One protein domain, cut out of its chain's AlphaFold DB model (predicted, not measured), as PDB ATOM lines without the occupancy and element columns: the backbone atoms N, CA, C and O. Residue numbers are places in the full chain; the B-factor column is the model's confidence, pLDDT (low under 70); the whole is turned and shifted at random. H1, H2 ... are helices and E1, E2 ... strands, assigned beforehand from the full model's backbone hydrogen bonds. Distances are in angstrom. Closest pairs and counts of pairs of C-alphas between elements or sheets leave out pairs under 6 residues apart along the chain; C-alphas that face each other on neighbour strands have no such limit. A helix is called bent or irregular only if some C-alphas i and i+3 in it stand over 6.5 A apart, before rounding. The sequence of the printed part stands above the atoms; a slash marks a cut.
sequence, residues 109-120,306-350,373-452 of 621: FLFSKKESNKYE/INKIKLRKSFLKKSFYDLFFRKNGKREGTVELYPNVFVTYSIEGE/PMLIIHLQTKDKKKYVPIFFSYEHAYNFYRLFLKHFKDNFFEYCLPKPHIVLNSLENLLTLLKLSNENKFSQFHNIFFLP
ATOM      1  N   PHE A 109     -50.963  -9.626  49.293       37.66
ATOM      2  CA  PHE A 109     -51.906  -9.667  48.170       37.66
ATOM      3  C   PHE A 109     -52.914  -8.556  48.344       37.66
ATOM      4  O   PHE A 109     -53.881  -8.711  49.074       37.66
ATOM      5  N   LEU A 110     -52.612  -7.411  47.752       35.69
ATOM      6  CA  LEU A 110     -53.345  -6.191  48.037       35.69
ATOM      7  C   LEU A 110     -53.315  -5.253  46.819       35.69
ATOM      8  O   LEU A 110     -52.324  -4.543  46.691       35.69
ATOM      9  N   PHE A 111     -54.310  -5.295  45.910       40.59
ATOM     10  CA  PHE A 111     -54.670  -4.194  44.986       40.59
ATOM     11  C   PHE A 111     -56.158  -4.167  44.582       40.59
ATOM     12  O   PHE A 111     -56.841  -5.184  44.612       40.59
ATOM     13  N   SER A 112     -56.637  -2.966  44.233       32.81
ATOM     14  CA  SER A 112     -58.042  -2.537  44.167       32.81
ATOM     15  C   SER A 112     -58.887  -3.144  43.043       32.81
ATOM     16  O   SER A 112     -58.494  -3.143  41.876       32.81
ATOM     17  N   LYS A 113     -60.107  -3.530  43.427       35.91
ATOM     18  CA  LYS A 113     -61.261  -3.892  42.590       35.91
ATOM     19  C   LYS A 113     -61.496  -2.912  41.423       35.91
ATOM     20  O   LYS A 113     -61.549  -1.703  41.625       35.91
ATOM     21  N   LYS A 114     -61.731  -3.454  40.223       37.62
ATOM     22  CA  LYS A 114     -62.672  -2.863  39.255       37.62
ATOM     23  C   LYS A 114     -64.006  -3.597  39.423       37.62
ATOM     24  O   LYS A 114     -64.005  -4.786  39.726       37.62
ATOM     25  N   GLU A 115     -65.100  -2.852  39.372       43.66
ATOM     26  CA  GLU A 115     -66.416  -3.193  39.927       43.66
ATOM     27  C   GLU A 115     -67.073  -4.499  39.414       43.66
ATOM     28  O   GLU A 115     -66.679  -5.066  38.403       43.66
ATOM     29  N   SER A 116     -68.086  -4.922  40.190       45.03
ATOM     30  CA  SER A 116     -69.115  -5.979  40.033       45.03
ATOM     31  C   SER A 116     -68.841  -7.466  40.325       45.03
ATOM     32  O   SER A 116     -69.785  -8.126  40.755       45.03
ATOM     33  N   ASN A 117     -67.632  -8.023  40.198       50.75
ATOM     34  CA  ASN A 117     -67.478  -9.498  40.265       50.75
ATOM     35  C   ASN A 117     -66.891 -10.032  41.588       50.75
ATOM     36  O   ASN A 117     -66.015  -9.405  42.187       50.75
ATOM     37  N   LYS A 118     -67.374 -11.206  42.036       63.97
ATOM     38  CA  LYS A 118     -66.764 -11.985  43.132       63.97
ATOM     39  C   LYS A 118     -65.403 -12.525  42.677       63.97
ATOM     40  O   LYS A 118     -65.239 -12.875  41.511       63.97
ATOM     41  N   TYR A 119     -64.445 -12.612  43.594       68.81
ATOM     42  CA  TYR A 119     -63.168 -13.275  43.359       68.81
ATOM     43  C   TYR A 119     -63.379 -14.760  43.080       68.81
ATOM     44  O   TYR A 119     -64.087 -15.447  43.823       68.81
ATOM     45  N   GLU A 120     -62.743 -15.234  42.015       78.81
ATOM     46  CA  GLU A 120     -62.895 -16.596  41.503       78.81
ATOM     47  C   GLU A 120     -61.703 -17.475  41.890       78.81
ATOM     48  O   GLU A 120     -60.546 -17.045  41.840       78.81
ATOM     49  N   ILE A 306     -45.891 -17.105  44.766       86.12
ATOM     50  CA  ILE A 306     -44.867 -16.089  44.530       86.12
ATOM     51  C   ILE A 306     -45.468 -14.729  44.875       86.12
ATOM     52  O   ILE A 306     -46.437 -14.283  44.261       86.12
ATOM     53  N   ASN A 307     -44.913 -14.071  45.888       81.00
ATOM     54  CA  ASN A 307     -45.353 -12.736  46.278       81.00
ATOM     55  C   ASN A 307     -44.875 -11.684  45.264       81.00
ATOM     56  O   ASN A 307     -43.964 -11.933  44.473       81.00
ATOM     57  N   LYS A 308     -45.436 -10.474  45.341       83.00
ATOM     58  CA  LYS A 308     -45.010  -9.325  44.535       83.00
ATOM     59  C   LYS A 308     -43.502  -9.121  44.651       83.00
ATOM     60  O   LYS A 308     -42.947  -9.043  45.753       83.00
ATOM     61  N   ILE A 309     -42.849  -9.006  43.505       84.38
ATOM     62  CA  ILE A 309     -41.403  -8.891  43.405       84.38
ATOM     63  C   ILE A 309     -41.050  -7.415  43.255       84.38
ATOM     64  O   ILE A 309     -41.416  -6.778  42.270       84.38
ATOM     65  N   LYS A 310     -40.320  -6.859  44.229       84.31
ATOM     66  CA  LYS A 310     -39.814  -5.483  44.129       84.31
ATOM     67  C   LYS A 310     -38.760  -5.421  43.028       84.31
ATOM     68  O   LYS A 310     -37.702  -6.040  43.163       84.31
ATOM     69  N   LEU A 311     -39.026  -4.666  41.971       83.44
ATOM     70  CA  LEU A 311     -38.070  -4.441  40.899       83.44
ATOM     71  C   LEU A 311     -37.169  -3.260  41.253       83.44
ATOM     72  O   LEU A 311     -37.644  -2.185  41.617       83.44
ATOM     73  N   ARG A 312     -35.855  -3.455  41.120       82.19
ATOM     74  CA  ARG A 312     -34.862  -2.380  41.242       82.19
ATOM     75  C   ARG A 312     -34.347  -2.013  39.861       82.19
ATOM     76  O   ARG A 312     -33.895  -2.900  39.134       82.19
ATOM     77  N   LYS A 313     -34.412  -0.726  39.512       82.62
ATOM     78  CA  LYS A 313     -33.841  -0.220  38.258       82.62
ATOM     79  C   LYS A 313     -32.315  -0.287  38.331       82.62
ATOM     80  O   LYS A 313     -31.724   0.076  39.345       82.62
ATOM     81  N   SER A 314     -31.684  -0.764  37.265       80.50
ATOM     82  CA  SER A 314     -30.228  -0.808  37.129       80.50
ATOM     83  C   SER A 314     -29.809  -0.039  35.889       80.50
ATOM     84  O   SER A 314     -30.035  -0.479  34.761       80.50
ATOM     85  N   PHE A 315     -29.165   1.107  36.114       78.56
ATOM     86  CA  PHE A 315     -28.615   1.931  35.042       78.56
ATOM     87  C   PHE A 315     -27.579   1.159  34.215       78.56
ATOM     88  O   PHE A 315     -27.599   1.223  32.993       78.56
ATOM     89  N   LEU A 316     -26.722   0.367  34.869       77.19
ATOM     90  CA  LEU A 316     -25.717  -0.457  34.192       77.19
ATOM     91  C   LEU A 316     -26.362  -1.495  33.273       77.19
ATOM     92  O   LEU A 316     -25.934  -1.652  32.133       77.19
ATOM     93  N   LYS A 317     -27.409  -2.179  33.752       78.69
ATOM     94  CA  LYS A 317     -28.109  -3.196  32.962       78.69
ATOM     95  C   LYS A 317     -28.810  -2.564  31.759       78.69
ATOM     96  O   LYS A 317     -28.657  -3.062  30.649       78.69
ATOM     97  N   LYS A 318     -29.494  -1.434  31.969       80.81
ATOM     98  CA  LYS A 318     -30.126  -0.661  30.895       80.81
ATOM     99  C   LYS A 318     -29.110  -0.236  29.832       80.81
ATOM    100  O   LYS A 318     -29.260  -0.612  28.677       80.81
ATOM    101  N   SER A 319     -28.041   0.450  30.237       76.94
ATOM    102  CA  SER A 319     -26.997   0.932  29.326       76.94
ATOM    103  C   SER A 319     -26.318  -0.206  28.563       76.94
ATOM    104  O   SER A 319     -26.074  -0.080  27.369       76.94
ATOM    105  N   PHE A 320     -26.055  -1.342  29.218       78.94
ATOM    106  CA  PHE A 320     -25.528  -2.532  28.548       78.94
ATOM    107  C   PHE A 320     -26.497  -3.041  27.471       78.94
ATOM    108  O   PHE A 320     -26.102  -3.248  26.326       78.94
ATOM    109  N   TYR A 321     -27.780  -3.195  27.803       74.81
ATOM    110  CA  TYR A 321     -28.761  -3.677  26.833       74.81
ATOM    111  C   TYR A 321     -28.970  -2.704  25.663       74.81
ATOM    112  O   TYR A 321     -29.045  -3.150  24.520       74.81
ATOM    113  N   ASP A 322     -28.991  -1.397  25.919       78.44
ATOM    114  CA  ASP A 322     -29.129  -0.367  24.881       78.44
ATOM    115  C   ASP A 322     -27.900  -0.300  23.953       78.44
ATOM    116  O   ASP A 322     -28.016   0.046  22.775       78.44
ATOM    117  N   LEU A 323     -26.711  -0.652  24.455       76.94
ATOM    118  CA  LEU A 323     -25.481  -0.701  23.662       76.94
ATOM    119  C   LEU A 323     -25.405  -1.950  22.775       76.94
ATOM    120  O   LEU A 323     -25.057  -1.831  21.601       76.94
ATOM    121  N   PHE A 324     -25.746  -3.123  23.313       70.25
ATOM    122  CA  PHE A 324     -25.522  -4.408  22.638       70.25
ATOM    123  C   PHE A 324     -26.763  -4.980  21.933       70.25
ATOM    124  O   PHE A 324     -26.621  -5.779  21.012       70.25
ATOM    125  N   PHE A 325     -27.975  -4.552  22.302       69.56
ATOM    126  CA  PHE A 325     -29.238  -5.138  21.826       69.56
ATOM    127  C   PHE A 325     -30.230  -4.069  21.327       69.56
ATOM    128  O   PHE A 325     -31.424  -4.113  21.622       69.56
ATOM    129  N   ARG A 326     -29.739  -3.110  20.521       58.12
ATOM    130  CA  ARG A 326     -30.504  -1.971  19.950       58.12
ATOM    131  C   ARG A 326     -31.779  -2.347  19.177       58.12
ATOM    132  O   ARG A 326     -32.634  -1.493  18.971       58.12
ATOM    133  N   LYS A 327     -31.912  -3.599  18.732       55.72
ATOM    134  CA  LYS A 327     -33.079  -4.121  18.006       55.72
ATOM    135  C   LYS A 327     -33.795  -5.179  18.841       55.72
ATOM    136  O   LYS A 327     -33.790  -6.354  18.495       55.72
ATOM    137  N   ASN A 328     -34.415  -4.779  19.944       54.38
ATOM    138  CA  ASN A 328     -35.317  -5.689  20.642       54.38
ATOM    139  C   ASN A 328     -36.672  -5.676  19.930       54.38
ATOM    140  O   ASN A 328     -37.412  -4.696  19.995       54.38
ATOM    141  N   GLY A 329     -36.943  -6.762  19.197       51.34
ATOM    142  CA  GLY A 329     -38.222  -7.026  18.542       51.34
ATOM    143  C   GLY A 329     -39.386  -7.097  19.534       51.34
ATOM    144  O   GLY A 329     -39.194  -7.023  20.748       51.34
ATOM    145  N   LYS A 330     -40.611  -7.218  19.001       49.25
ATOM    146  CA  LYS A 330     -41.841  -7.375  19.792       49.25
ATOM    147  C   LYS A 330     -41.629  -8.455  20.852       49.25
ATOM    148  O   LYS A 330     -41.462  -9.624  20.530       49.25
ATOM    149  N   ARG A 331     -41.610  -8.039  22.112       63.41
ATOM    150  CA  ARG A 331     -41.451  -8.934  23.252       63.41
ATOM    151  C   ARG A 331     -42.789  -9.577  23.549       63.41
ATOM    152  O   ARG A 331     -43.769  -8.872  23.790       63.41
ATOM    153  N   GLU A 332     -42.824 -10.901  23.520       59.72
ATOM    154  CA  GLU A 332     -44.019 -11.653  23.877       59.72
ATOM    155  C   GLU A 332     -44.380 -11.366  25.340       59.72
ATOM    156  O   GLU A 332     -43.576 -11.517  26.264       59.72
ATOM    157  N   GLY A 333     -45.596 -10.856  25.542       68.50
ATOM    158  CA  GLY A 333     -46.146 -10.554  26.866       68.50
ATOM    159  C   GLY A 333     -46.821 -11.756  27.530       68.50
ATOM    160  O   GLY A 333     -47.251 -11.660  28.683       68.50
ATOM    161  N   THR A 334     -46.932 -12.867  26.801       77.19
ATOM    162  CA  THR A 334     -47.674 -14.070  27.181       77.19
ATOM    163  C   THR A 334     -46.977 -15.306  26.629       77.19
ATOM    164  O   THR A 334     -46.628 -15.311  25.455       77.19
ATOM    165  N   VAL A 335     -46.823 -16.345  27.447       80.38
ATOM    166  CA  VAL A 335     -46.269 -17.646  27.033       80.38
ATOM    167  C   VAL A 335     -47.206 -18.746  27.485       80.38
ATOM    168  O   VAL A 335     -47.615 -18.753  28.640       80.38
ATOM    169  N   GLU A 336     -47.556 -19.658  26.590       73.62
ATOM    170  CA  GLU A 336     -48.435 -20.782  26.904       73.62
ATOM    171  C   GLU A 336     -47.712 -21.818  27.780       73.62
ATOM    172  O   GLU A 336     -46.594 -22.223  27.471       73.62
ATOM    173  N   LEU A 337     -48.333 -22.212  28.895       68.31
ATOM    174  CA  LEU A 337     -47.868 -23.324  29.739       68.31
ATOM    175  C   LEU A 337     -48.579 -24.623  29.408       68.31
ATOM    176  O   LEU A 337     -47.962 -25.678  29.340       68.31
ATOM    177  N   TYR A 338     -49.892 -24.508  29.273       63.16
ATOM    178  CA  TYR A 338     -50.840 -25.578  29.028       63.16
ATOM    179  C   TYR A 338     -51.840 -25.063  28.001       63.16
ATOM    180  O   TYR A 338     -52.003 -23.840  27.920       63.16
ATOM    181  N   PRO A 339     -52.556 -25.949  27.287       59.97
ATOM    182  CA  PRO A 339     -53.560 -25.541  26.318       59.97
ATOM    183  C   PRO A 339     -54.511 -24.501  26.910       59.97
ATOM    184  O   PRO A 339     -55.377 -24.816  27.727       59.97
ATOM    185  N   ASN A 340     -54.392 -23.253  26.464       67.38
ATOM    186  CA  ASN A 340     -55.204 -22.117  26.904       67.38
ATOM    187  C   ASN A 340     -54.949 -21.549  28.320       67.38
ATOM    188  O   ASN A 340     -55.789 -20.799  28.842       67.38
ATOM    189  N   VAL A 341     -53.802 -21.851  28.931       74.69
ATOM    190  CA  VAL A 341     -53.266 -21.140  30.105       74.69
ATOM    191  C   VAL A 341     -51.920 -20.539  29.756       74.69
ATOM    192  O   VAL A 341     -50.954 -21.236  29.455       74.69
ATOM    193  N   PHE A 342     -51.846 -19.220  29.877       80.00
ATOM    194  CA  PHE A 342     -50.681 -18.430  29.520       80.00
ATOM    195  C   PHE A 342     -50.062 -17.799  30.768       80.00
ATOM    196  O   PHE A 342     -50.757 -17.146  31.544       80.00
ATOM    197  N   VAL A 343     -48.749 -17.918  30.955       84.88
ATOM    198  CA  VAL A 343     -48.018 -17.052  31.885       84.88
ATOM    199  C   VAL A 343     -47.998 -15.645  31.329       84.88
ATOM    200  O   VAL A 343     -47.659 -15.424  30.168       84.88
ATOM    201  N   THR A 344     -48.296 -14.681  32.181       87.62
ATOM    202  CA  THR A 344     -48.109 -13.264  31.895       87.62
ATOM    203  C   THR A 344     -47.657 -12.542  33.158       87.62
ATOM    204  O   THR A 344     -47.523 -13.136  34.229       87.62
ATOM    205  N   TYR A 345     -47.403 -11.244  33.064       87.00
ATOM    206  CA  TYR A 345     -47.027 -10.438  34.212       87.00
ATOM    207  C   TYR A 345     -47.631  -9.035  34.154       87.00
ATOM    208  O   TYR A 345     -48.129  -8.573  33.125       87.00
ATOM    209  N   SER A 346     -47.633  -8.353  35.294       85.88
ATOM    210  CA  SER A 346     -47.933  -6.926  35.391       85.88
ATOM    211  C   SER A 346     -46.891  -6.232  36.253       85.88
ATOM    212  O   SER A 346     -46.409  -6.802  37.231       85.88
ATOM    213  N   ILE A 347     -46.559  -4.995  35.896       83.62
ATOM    214  CA  ILE A 347     -45.710  -4.120  36.701       83.62
ATOM    215  C   ILE A 347     -46.597  -3.005  37.244       83.62
ATOM    216  O   ILE A 347     -47.205  -2.261  36.479       83.62
ATOM    217  N   GLU A 348     -46.692  -2.910  38.562       78.25
ATOM    218  CA  GLU A 348     -47.462  -1.878  39.246       78.25
ATOM    219  C   GLU A 348     -46.549  -0.789  39.809       78.25
ATOM    220  O   GLU A 348     -45.445  -1.075  40.269       78.25
ATOM    221  N   GLY A 349     -47.009   0.465  39.805       65.75
ATOM    222  CA  GLY A 349     -46.267   1.603  40.363       65.75
ATOM    223  C   GLY A 349     -45.584   2.515  39.340       65.75
ATOM    224  O   GLY A 349     -45.141   3.597  39.717       65.75
ATOM    225  N   GLU A 350     -45.570   2.169  38.050       51.19
ATOM    226  CA  GLU A 350     -45.253   3.144  36.999       51.19
ATOM    227  C   GLU A 350     -46.510   3.953  36.670       51.19
ATOM    228  O   GLU A 350     -47.337   3.561  35.847       51.19
ATOM    229  N   PRO A 373     -41.158  -0.159  41.338       82.12
ATOM    230  CA  PRO A 373     -42.190  -0.911  40.644       82.12
ATOM    231  C   PRO A 373     -42.277  -2.349  41.167       82.12
ATOM    232  O   PRO A 373     -41.273  -2.972  41.523       82.12
ATOM    233  N   MET A 374     -43.493  -2.881  41.220       83.81
ATOM    234  CA  MET A 374     -43.792  -4.216  41.736       83.81
ATOM    235  C   MET A 374     -44.189  -5.134  40.589       83.81
ATOM    236  O   MET A 374     -45.200  -4.904  39.933       83.81
ATOM    237  N   LEU A 375     -43.415  -6.193  40.371       85.81
ATOM    238  CA  LEU A 375     -43.743  -7.255  39.431       85.81
ATOM    239  C   LEU A 375     -44.697  -8.261  40.077       85.81
ATOM    240  O   LEU A 375     -44.442  -8.762  41.175       85.81
ATOM    241  N   ILE A 376     -45.760  -8.593  39.356       86.31
ATOM    242  CA  ILE A 376     -46.694  -9.663  39.695       86.31
ATOM    243  C   ILE A 376     -46.741 -10.633  38.522       86.31
ATOM    244  O   ILE A 376     -46.936 -10.213  37.381       86.31
ATOM    245  N   ILE A 377     -46.546 -11.917  38.810       88.00
ATOM    246  CA  ILE A 377     -46.622 -12.996  37.824       88.00
ATOM    247  C   ILE A 377     -48.029 -13.584  37.893       88.00
ATOM    248  O   ILE A 377     -48.522 -13.880  38.982       88.00
ATOM    249  N   HIS A 378     -48.664 -13.732  36.736       88.81
ATOM    250  CA  HIS A 378     -50.044 -14.182  36.601       88.81
ATOM    251  C   HIS A 378     -50.149 -15.366  35.649       88.81
ATOM    252  O   HIS A 378     -49.322 -15.546  34.755       88.81
ATOM    253  N   LEU A 379     -51.241 -16.101  35.798       85.44
ATOM    254  CA  LEU A 379     -51.797 -16.976  34.781       85.44
ATOM    255  C   LEU A 379     -52.990 -16.288  34.124       85.44
ATOM    256  O   LEU A 379     -53.831 -15.704  34.805       85.44
ATOM    257  N   GLN A 380     -53.063 -16.345  32.804       84.50
ATOM    258  CA  GLN A 380     -54.174 -15.851  32.010       84.50
ATOM    259  C   GLN A 380     -54.845 -17.029  31.314       84.50
ATOM    260  O   GLN A 380     -54.172 -17.808  30.648       84.50
ATOM    261  N   THR A 381     -56.161 -17.165  31.471       81.25
ATOM    262  CA  THR A 381     -56.932 -18.256  30.840       81.25
ATOM    263  C   THR A 381     -57.702 -17.759  29.608       81.25
ATOM    264  O   THR A 381     -57.626 -16.568  29.288       81.25
ATOM    265  N   LYS A 382     -58.468 -18.631  28.919       78.44
ATOM    266  CA  LYS A 382     -59.327 -18.267  27.758       78.44
ATOM    267  C   LYS A 382     -60.172 -17.008  27.988       78.44
ATOM    268  O   LYS A 382     -60.363 -16.206  27.080       78.44
ATOM    269  N   ASP A 383     -60.642 -16.810  29.216       79.06
ATOM    270  CA  ASP A 383     -61.467 -15.665  29.620       79.06
ATOM    271  C   ASP A 383     -60.709 -14.330  29.738       79.06
ATOM    272  O   ASP A 383     -61.297 -13.313  30.111       79.06
ATOM    273  N   LYS A 384     -59.401 -14.322  29.451       81.44
ATOM    274  CA  LYS A 384     -58.487 -13.176  29.570       81.44
ATOM    275  C   LYS A 384     -58.366 -12.596  30.987       81.44
ATOM    276  O   LYS A 384     -57.732 -11.551  31.157       81.44
ATOM    277  N   LYS A 385     -58.910 -13.256  32.015       84.81
ATOM    278  CA  LYS A 385     -58.724 -12.850  33.414       84.81
ATOM    279  C   LYS A 385     -57.337 -13.276  33.890       84.81
ATOM    280  O   LYS A 385     -56.801 -14.292  33.453       84.81
ATOM    281  N   LYS A 386     -56.757 -12.475  34.787       86.44
ATOM    282  CA  LYS A 386     -55.453 -12.734  35.409       86.44
ATOM    283  C   LYS A 386     -55.648 -13.369  36.779       86.44
ATOM    284  O   LYS A 386     -56.419 -12.856  37.592       86.44
ATOM    285  N   TYR A 387     -54.925 -14.449  37.019       86.62
ATOM    286  CA  TYR A 387     -54.981 -15.245  38.231       86.62
ATOM    287  C   TYR A 387     -53.601 -15.358  38.862       86.62
ATOM    288  O   TYR A 387     -52.597 -15.507  38.167       86.62
ATOM    289  N   VAL A 388     -53.552 -15.346  40.188       88.38
ATOM    290  CA  VAL A 388     -52.339 -15.673  40.932       88.38
ATOM    291  C   VAL A 388     -52.229 -17.196  41.047       88.38
ATOM    292  O   VAL A 388     -53.178 -17.825  41.529       88.38
ATOM    293  N   PRO A 389     -51.093 -17.794  40.647       88.75
ATOM    294  CA  PRO A 389     -50.872 -19.224  40.804       88.75
ATOM    295  C   PRO A 389     -50.624 -19.589  42.274       88.75
ATOM    296  O   PRO A 389     -49.788 -18.975  42.948       88.75
ATOM    297  N   ILE A 390     -51.335 -20.610  42.752       90.94
ATOM    298  CA  ILE A 390     -51.170 -21.222  44.074       90.94
ATOM    299  C   ILE A 390     -50.696 -22.656  43.889       90.94
ATOM    300  O   ILE A 390     -51.275 -23.412  43.114       90.94
ATOM    301  N   PHE A 391     -49.663 -23.026  44.633       88.94
ATOM    302  CA  PHE A 391     -48.995 -24.317  44.542       88.94
ATOM    303  C   PHE A 391     -49.163 -25.080  45.853       88.94
ATOM    304  O   PHE A 391     -49.088 -24.482  46.926       88.94
ATOM    305  N   PHE A 392     -49.311 -26.399  45.783       87.25
ATOM    306  CA  PHE A 392     -49.258 -27.263  46.969       87.25
ATOM    307  C   PHE A 392     -47.828 -27.694  47.329       87.25
ATOM    308  O   PHE A 392     -47.611 -28.189  48.429       87.25
ATOM    309  N   SER A 393     -46.848 -27.418  46.455       85.31
ATOM    310  CA  SER A 393     -45.427 -27.690  46.684       85.31
ATOM    311  C   SER A 393     -44.538 -26.461  46.503       85.31
ATOM    312  O   SER A 393     -44.712 -25.669  45.567       85.31
ATOM    313  N   TYR A 394     -43.546 -26.323  47.388       86.62
ATOM    314  CA  TYR A 394     -42.518 -25.287  47.279       86.62
ATOM    315  C   TYR A 394     -41.678 -25.453  46.007       86.62
ATOM    316  O   TYR A 394     -41.357 -24.467  45.337       86.62
ATOM    317  N   GLU A 395     -41.331 -26.696  45.668       84.19
ATOM    318  CA  GLU A 395     -40.505 -27.014  44.506       84.19
ATOM    319  C   GLU A 395     -41.199 -26.587  43.211       84.19
ATOM    320  O   GLU A 395     -40.599 -25.904  42.379       84.19
ATOM    321  N   HIS A 396     -42.497 -26.867  43.095       83.56
ATOM    322  CA  HIS A 396     -43.305 -26.439  41.954       83.56
ATOM    323  C   HIS A 396     -43.359 -24.913  41.828       83.56
ATOM    324  O   HIS A 396     -43.175 -24.376  40.734       83.56
ATOM    325  N   ALA A 397     -43.540 -24.191  42.941       85.50
ATOM    326  CA  ALA A 397     -43.522 -22.726  42.934       85.50
ATOM    327  C   ALA A 397     -42.163 -22.168  42.471       85.50
ATOM    328  O   ALA A 397     -42.091 -21.175  41.739       85.50
ATOM    329  N   TYR A 398     -41.066 -22.812  42.872       86.00
ATOM    330  CA  TYR A 398     -39.718 -22.429  42.466       86.00
ATOM    331  C   TYR A 398     -39.433 -22.748  40.990       86.00
ATOM    332  O   TYR A 398     -38.893 -21.900  40.268       86.00
ATOM    333  N   ASN A 399     -39.848 -23.922  40.515       82.81
ATOM    334  CA  ASN A 399     -39.722 -24.335  39.118       82.81
ATOM    335  C   ASN A 399     -40.555 -23.444  38.191       82.81
ATOM    336  O   ASN A 399     -40.057 -22.996  37.156       82.81
ATOM    337  N   PHE A 400     -41.763 -23.065  38.611       84.25
ATOM    338  CA  PHE A 400     -42.586 -22.090  37.904       84.25
ATOM    339  C   PHE A 400     -41.878 -20.737  37.745       84.25
ATOM    340  O   PHE A 400     -41.890 -20.146  36.665       84.25
ATOM    341  N   TYR A 401     -41.192 -20.252  38.788       85.75
ATOM    342  CA  TYR A 401     -40.405 -19.022  38.670       85.75
ATOM    343  C   TYR A 401     -39.228 -19.165  37.698       85.75
ATOM    344  O   TYR A 401     -38.938 -18.242  36.936       85.75
ATOM    345  N   ARG A 402     -38.542 -20.314  37.697       84.94
ATOM    346  CA  ARG A 402     -37.463 -20.588  36.733       84.94
ATOM    347  C   ARG A 402     -37.979 -20.584  35.298       84.94
ATOM    348  O   ARG A 402     -37.333 -19.992  34.436       84.94
ATOM    349  N   LEU A 403     -39.146 -21.179  35.060       81.25
ATOM    350  CA  LEU A 403     -39.814 -21.139  33.764       81.25
ATOM    351  C   LEU A 403     -40.150 -19.696  33.377       81.25
ATOM    352  O   LEU A 403     -39.788 -19.256  32.287       81.25
ATOM    353  N   PHE A 404     -40.735 -18.915  34.285       85.94
ATOM    354  CA  PHE A 404     -40.978 -17.492  34.048       85.94
ATOM    355  C   PHE A 404     -39.692 -16.748  33.643       85.94
ATOM    356  O   PHE A 404     -39.676 -16.017  32.653       85.94
ATOM    357  N   LEU A 405     -38.583 -16.965  34.353       84.38
ATOM    358  CA  LEU A 405     -37.302 -16.354  33.995       84.38
ATOM    359  C   LEU A 405     -36.793 -16.817  32.626       84.38
ATOM    360  O   LEU A 405     -36.273 -15.993  31.881       84.38
ATOM    361  N   LYS A 406     -36.950 -18.096  32.273       82.94
ATOM    362  CA  LYS A 406     -36.517 -18.630  30.972       82.94
ATOM    363  C   LYS A 406     -37.141 -17.866  29.803       82.94
ATOM    364  O   LYS A 406     -36.458 -17.619  28.818       82.94
ATOM    365  N   HIS A 407     -38.405 -17.472  29.936       81.12
ATOM    366  CA  HIS A 407     -39.157 -16.840  28.855       81.12
ATOM    367  C   HIS A 407     -39.191 -15.310  28.919       81.12
ATOM    368  O   HIS A 407     -39.189 -14.652  27.884       81.12
ATOM    369  N   PHE A 408     -39.211 -14.721  30.116       82.31
ATOM    370  CA  PHE A 408     -39.447 -13.283  30.271       82.31
ATOM    371  C   PHE A 408     -38.225 -12.493  30.746       82.31
ATOM    372  O   PHE A 408     -38.307 -11.269  30.808       82.31
ATOM    373  N   LYS A 409     -37.087 -13.122  31.083       81.75
ATOM    374  CA  LYS A 409     -35.910 -12.420  31.649       81.75
ATOM    375  C   LYS A 409     -35.436 -11.241  30.797       81.75
ATOM    376  O   LYS A 409     -35.093 -10.197  31.361       81.75
ATOM    377  N   ASP A 410     -35.468 -11.380  29.478       77.88
ATOM    378  CA  ASP A 410     -35.028 -10.334  28.549       77.88
ATOM    379  C   ASP A 410     -36.004  -9.154  28.462       77.88
ATOM    380  O   ASP A 410     -35.615  -8.036  28.110       77.88
ATOM    381  N   ASN A 411     -37.249  -9.338  28.910       81.62
ATOM    382  CA  ASN A 411     -38.212  -8.245  29.025       81.62
ATOM    383  C   ASN A 411     -37.845  -7.267  30.149       81.62
ATOM    384  O   ASN A 411     -38.238  -6.102  30.108       81.62
ATOM    385  N   PHE A 412     -37.035  -7.705  31.115       80.94
ATOM    386  CA  PHE A 412     -36.629  -6.932  32.288       80.94
ATOM    387  C   PHE A 412     -35.212  -6.358  32.155       80.94
ATOM    388  O   PHE A 412     -34.448  -6.344  33.118       80.94
ATOM    389  N   PHE A 413     -34.823  -5.892  30.971       80.00
ATOM    390  CA  PHE A 413     -33.500  -5.306  30.704       80.00
ATOM    391  C   PHE A 413     -33.136  -4.112  31.609       80.00
ATOM    392  O   PHE A 413     -31.977  -3.964  31.979       80.00
ATOM    393  N   GLU A 414     -34.110  -3.307  32.045       78.75
ATOM    394  CA  GLU A 414     -33.865  -2.189  32.973       78.75
ATOM    395  C   GLU A 414     -33.870  -2.609  34.450       78.75
ATOM    396  O   GLU A 414     -33.475  -1.831  35.319       78.75
ATOM    397  N   TYR A 415     -34.317  -3.831  34.753       81.12
ATOM    398  CA  TYR A 415     -34.604  -4.280  36.112       81.12
ATOM    399  C   TYR A 415     -33.713  -5.446  36.543       81.12
ATOM    400  O   TYR A 415     -33.492  -6.416  35.812       81.12
ATOM    401  N   CYS A 416     -33.238  -5.406  37.783       76.50
ATOM    402  CA  CYS A 416     -32.672  -6.583  38.432       76.50
ATOM    403  C   CYS A 416     -33.815  -7.479  38.925       76.50
ATOM    404  O   CYS A 416     -34.596  -7.059  39.778       76.50
ATOM    405  N   LEU A 417     -33.903  -8.706  38.401       77.38
ATOM    406  CA  LEU A 417     -34.847  -9.720  38.876       77.38
ATOM    407  C   LEU A 417     -34.243 -10.424  40.101       77.38
ATOM    408  O   LEU A 417     -33.219 -11.096  39.956       77.38
ATOM    409  N   PRO A 418     -34.805 -10.256  41.311       70.38
ATOM    410  CA  PRO A 418     -34.296 -10.918  42.506       70.38
ATOM    411  C   PRO A 418     -34.680 -12.408  42.529       70.38
ATOM    412  O   PRO A 418     -35.428 -12.902  41.684       70.38
ATOM    413  N   LYS A 419     -34.179 -13.137  43.532       76.19
ATOM    414  CA  LYS A 419     -34.670 -14.487  43.850       76.19
ATOM    415  C   LYS A 419     -36.181 -14.443  44.145       76.19
ATOM    416  O   LYS A 419     -36.647 -13.431  44.684       76.19
ATOM    417  N   PRO A 420     -36.944 -15.503  43.816       76.44
ATOM    418  CA  PRO A 420     -38.380 -15.496  44.048       76.44
ATOM    419  C   PRO A 420     -38.655 -15.426  45.547       76.44
ATOM    420  O   PRO A 420     -38.091 -16.190  46.331       76.44
ATOM    421  N   HIS A 421     -39.533 -14.512  45.950       81.38
ATOM    422  CA  HIS A 421     -40.029 -14.469  47.319       81.38
ATOM    423  C   HIS A 421     -41.280 -15.347  47.419       81.38
ATOM    424  O   HIS A 421     -42.407 -14.868  47.265       81.38
ATOM    425  N   ILE A 422     -41.056 -16.646  47.619       85.56
ATOM    426  CA  ILE A 422     -42.113 -17.648  47.785       85.56
ATOM    427  C   ILE A 422     -42.607 -17.595  49.229       85.56
ATOM    428  O   ILE A 422     -41.819 -17.685  50.171       85.56
ATOM    429  N   VAL A 423     -43.913 -17.425  49.407       86.31
ATOM    430  CA  VAL A 423     -44.545 -17.327  50.724       86.31
ATOM    431  C   VAL A 423     -45.333 -18.596  51.003       86.31
ATOM    432  O   VAL A 423     -46.138 -19.020  50.182       86.31
ATOM    433  N   LEU A 424     -45.112 -19.163  52.189       87.38
ATOM    434  CA  LEU A 424     -45.890 -20.264  52.750       87.38
ATOM    435  C   LEU A 424     -47.110 -19.717  53.504       87.38
ATOM    436  O   LEU A 424     -46.954 -18.920  54.437       87.38
ATOM    437  N   ASN A 425     -48.297 -20.202  53.152       85.00
ATOM    438  CA  ASN A 425     -49.563 -19.939  53.839       85.00
ATOM    439  C   ASN A 425     -50.366 -21.245  53.988       85.00
ATOM    440  O   ASN A 425     -49.908 -22.289  53.532       85.00
ATOM    441  N   SER A 426     -51.531 -21.202  54.636       86.19
ATOM    442  CA  SER A 426     -52.457 -22.339  54.680       86.19
ATOM    443  C   SER A 426     -53.642 -22.154  53.731       86.19
ATOM    444  O   SER A 426     -54.105 -21.027  53.508       86.19
ATOM    445  N   LEU A 427     -54.133 -23.261  53.169       86.88
ATOM    446  CA  LEU A 427     -55.310 -23.285  52.300       86.88
ATOM    447  C   LEU A 427     -56.526 -22.702  53.025       86.88
ATOM    448  O   LEU A 427     -57.266 -21.902  52.464       86.88
ATOM    449  N   GLU A 428     -56.704 -23.045  54.294       84.50
ATOM    450  CA  GLU A 428     -57.823 -22.609  55.126       84.50
ATOM    451  C   GLU A 428     -57.793 -21.089  55.343       84.50
ATOM    452  O   GLU A 428     -58.825 -20.419  55.220       84.50
ATOM    453  N   ASN A 429     -56.604 -20.518  55.569       81.31
ATOM    454  CA  ASN A 429     -56.437 -19.067  55.649       81.31
ATOM    455  C   ASN A 429     -56.760 -18.402  54.310       81.31
ATOM    456  O   ASN A 429     -57.438 -17.377  54.285       81.31
ATOM    457  N   LEU A 430     -56.304 -18.977  53.194       84.38
ATOM    458  CA  LEU A 430     -56.579 -18.450  51.857       84.38
ATOM    459  C   LEU A 430     -58.081 -18.445  51.542       84.38
ATOM    460  O   LEU A 430     -58.601 -17.430  51.079       84.38
ATOM    461  N   LEU A 431     -58.785 -19.538  51.845       85.00
ATOM    462  CA  LEU A 431     -60.235 -19.652  51.665       85.00
ATOM    463  C   LEU A 431     -60.995 -18.646  52.540       85.00
ATOM    464  O   LEU A 431     -61.956 -18.023  52.085       85.00
ATOM    465  N   THR A 432     -60.537 -18.434  53.775       82.50
ATOM    466  CA  THR A 432     -61.115 -17.433  54.683       82.50
ATOM    467  C   THR A 432     -60.910 -16.015  54.148       82.50
ATOM    468  O   THR A 432     -61.850 -15.221  54.115       82.50
ATOM    469  N   LEU A 433     -59.705 -15.695  53.666       79.81
ATOM    470  CA  LEU A 433     -59.402 -14.392  53.069       79.81
ATOM    471  C   LEU A 433     -60.218 -14.139  51.796       79.81
ATOM    472  O   LEU A 433     -60.728 -13.032  51.621       79.81
ATOM    473  N   LEU A 434     -60.398 -15.152  50.946       80.62
ATOM    474  CA  LEU A 434     -61.267 -15.075  49.770       80.62
ATOM    475  C   LEU A 434     -62.717 -14.769  50.181       80.62
ATOM    476  O   LEU A 434     -63.334 -13.864  49.617       80.62
ATOM    477  N   LYS A 435     -63.251 -15.472  51.191       82.12
ATOM    478  CA  LYS A 435     -64.611 -15.243  51.705       82.12
ATOM    479  C   LYS A 435     -64.785 -13.806  52.204       82.12
ATOM    480  O   LYS A 435     -65.705 -13.118  51.771       82.12
ATOM    481  N   LEU A 436     -63.864 -13.326  53.039       78.81
ATOM    482  CA  LEU A 436     -63.904 -11.957  53.566       78.81
ATOM    483  C   LEU A 436     -63.759 -10.902  52.456       78.81
ATOM    484  O   LEU A 436     -64.394  -9.849  52.514       78.81
ATOM    485  N   SER A 437     -62.960 -11.184  51.428       75.25
ATOM    486  CA  SER A 437     -62.811 -10.299  50.267       75.25
ATOM    487  C   SER A 437     -64.097 -10.234  49.433       75.25
ATOM    488  O   SER A 437     -64.505  -9.154  49.013       75.25
ATOM    489  N   ASN A 438     -64.790 -11.363  49.263       80.19
ATOM    490  CA  ASN A 438     -66.091 -11.428  48.587       80.19
ATOM    491  C   ASN A 438     -67.224 -10.755  49.378       80.19
ATOM    492  O   ASN A 438     -68.163 -10.242  48.777       80.19
ATOM    493  N   GLU A 439     -67.115 -10.690  50.706       81.12
ATOM    494  CA  GLU A 439     -67.997  -9.904  51.585       81.12
ATOM    495  C   GLU A 439     -67.667  -8.392  51.569       81.12
ATOM    496  O   GLU A 439     -68.174  -7.637  52.396       81.12
ATOM    497  N   ASN A 440     -66.805  -7.933  50.651       72.50
ATOM    498  CA  ASN A 440     -66.284  -6.564  50.546       72.50
ATOM    499  C   ASN A 440     -65.569  -6.046  51.816       72.50
ATOM    500  O   ASN A 440     -65.305  -4.849  51.924       72.50
ATOM    501  N   LYS A 441     -65.197  -6.922  52.767       70.06
ATOM    502  CA  LYS A 441     -64.409  -6.535  53.959       70.06
ATOM    503  C   LYS A 441     -62.957  -6.213  53.602       70.06
ATOM    504  O   LYS A 441     -62.305  -5.452  54.312       70.06
ATOM    505  N   PHE A 442     -62.473  -6.757  52.486       62.38
ATOM    506  CA  PHE A 442     -61.203  -6.395  51.868       62.38
ATOM    507  C   PHE A 442     -61.443  -5.975  50.421       62.38
ATOM    508  O   PHE A 442     -62.027  -6.713  49.636       62.38
ATOM    509  N   SER A 443     -60.964  -4.789  50.053       52.94
ATOM    510  CA  SER A 443     -61.110  -4.233  48.701       52.94
ATOM    511  C   SER A 443     -60.059  -4.746  47.710       52.94
ATOM    512  O   SER A 443     -60.006  -4.278  46.569       52.94
ATOM    513  N   GLN A 444     -59.185  -5.654  48.159       60.91
ATOM    514  CA  GLN A 444     -57.903  -5.898  47.525       60.91
ATOM    515  C   GLN A 444     -57.491  -7.376  47.514       60.91
ATOM    516  O   GLN A 444     -56.637  -7.795  48.286       60.91
ATOM    517  N   PHE A 445     -58.081  -8.162  46.619       65.62
ATOM    518  CA  PHE A 445     -57.736  -9.569  46.409       65.62
ATOM    519  C   PHE A 445     -57.521  -9.850  44.912       65.62
ATOM    520  O   PHE A 445     -57.878  -9.025  44.070       65.62
ATOM    521  N   HIS A 446     -56.909 -10.982  44.560       71.62
ATOM    522  CA  HIS A 446     -56.756 -11.419  43.168       71.62
ATOM    523  C   HIS A 446     -57.538 -12.710  42.945       71.62
ATOM    524  O   HIS A 446     -57.732 -13.483  43.881       71.62
ATOM    525  N   ASN A 447     -57.952 -12.964  41.703       83.12
ATOM    526  CA  ASN A 447     -58.442 -14.288  41.350       83.12
ATOM    527  C   ASN A 447     -57.316 -15.313  41.516       83.12
ATOM    528  O   ASN A 447     -56.137 -14.996  41.331       83.12
ATOM    529  N   ILE A 448     -57.686 -16.539  41.862       88.50
ATOM    530  CA  ILE A 448     -56.757 -17.590  42.262       88.50
ATOM    531  C   ILE A 448     -56.832 -18.748  41.275       88.50
ATOM    532  O   ILE A 448     -57.925 -19.175  40.907       88.50
ATOM    533  N   PHE A 449     -55.677 -19.274  40.879       86.31
ATOM    534  CA  PHE A 449     -55.577 -20.481  40.065       86.31
ATOM    535  C   PHE A 449     -54.753 -21.526  40.816       86.31
ATOM    536  O   PHE A 449     -53.588 -21.276  41.134       86.31
ATOM    537  N   PHE A 450     -55.353 -22.672  41.127       85.31
ATOM    538  CA  PHE A 450     -54.662 -23.758  41.821       85.31
ATOM    539  C   PHE A 450     -53.899 -24.627  40.826       85.31
ATOM    540  O   PHE A 450     -54.454 -25.035  39.812       85.31
ATOM    541  N   LEU A 451     -52.630 -24.912  41.102       80.44
ATOM    542  CA  LEU A 451     -51.818 -25.823  40.300       80.44
ATOM    543  C   LEU A 451     -51.701 -27.172  41.024       80.44
ATOM    544  O   LEU A 451     -51.303 -27.177  42.196       80.44
ATOM    545  N   PRO A 452     -52.059 -28.292  40.367       71.06
ATOM    546  CA  PRO A 452     -51.905 -29.618  40.953       71.06
ATOM    547  C   PRO A 452     -50.433 -29.990  41.138       71.06
ATOM    548  O   PRO A 452     -49.536 -29.340  40.598       71.06
TER     549      PRO A 452
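What this domain is: This is residues 109 to 120, 306 to 350 and 373 to 452 of the 621 residues of an uncharacterized protein of Plasmodium ovale curtisi (UniProt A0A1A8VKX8). A five-stranded sheet, curled like part of a barrel, has the long helix H2 across one face, while H1 and H3 lie toward opposite ends of an elongated outline. The printed part has 137 residues with three named helices and six named strands, in the order H1 E1 E2 E3 E4 H2 E5 H3 E6; its class is mixed, helices and strands. The mixed sheet runs E1 E2 E3 E4 E6. The whole is compact, with a radius of gyration of the C-alphas of 16.4 A and spans of 51 by 29 by 28 A.

How they stand to each other: H1, residues 315 to 324, is not on the strongly twisted sheet. E1, residues 334 to 338, and E2, residues 341 to 348, form an antiparallel hairpin, with N 335 and O 343 3.0 A apart. E3, residues 374 to 381, is antiparallel to E2, with N 344 and O 378 at 2.9 A. E3 and E4, residues 386 to 391, form a hairpin, with N 379 and O 387 at 2.8 A. H2, residues 394 to 412, makes two layers with the sheet, a helix on one face, at a height of 9.3 A. It runs across the strands, at 67 degrees to E2 on the local plane; the closest C-alphas of these two, Val 343 and Phe 404, are 7.4 A apart. H2 has a kink of 53 degrees near residue 406 and is irregular, C-alphas 407 and 410 being 7.7 A apart. E5, residues 422 to 426, pairs with no named strand. H3, residues 427 to 438, only grazes the sheet. E6, residues 447 to 451, is parallel to E4, with N 388 and O 447 at 2.8 A. Each O i to N i+4 pair is within hydrogen-bond range in H1 and H3, and 12 of 15 in H2.

Where its parts are: H1 begins at C-alpha 315 (-28.615, 1.931, 35.042) and spans 14.3 A. E2 and E3 each span 22.1 A, H2 24.4 A and H3 16.5 A. E6 ends at C-alpha 451 (-51.818, -25.823, 40.300).

The domain as a whole: The C-alphas farthest apart, Phe 324 and Glu 439, are 51.7 A apart. Residues 121 to 305 and 351 to 372 are not printed; the C-alpha gaps are 18.3 A and 6.3 A. Of the links printed whole, none is long. The pLDDT is under 70 in 30 residues, among them 109 to 119 and 325 to 333.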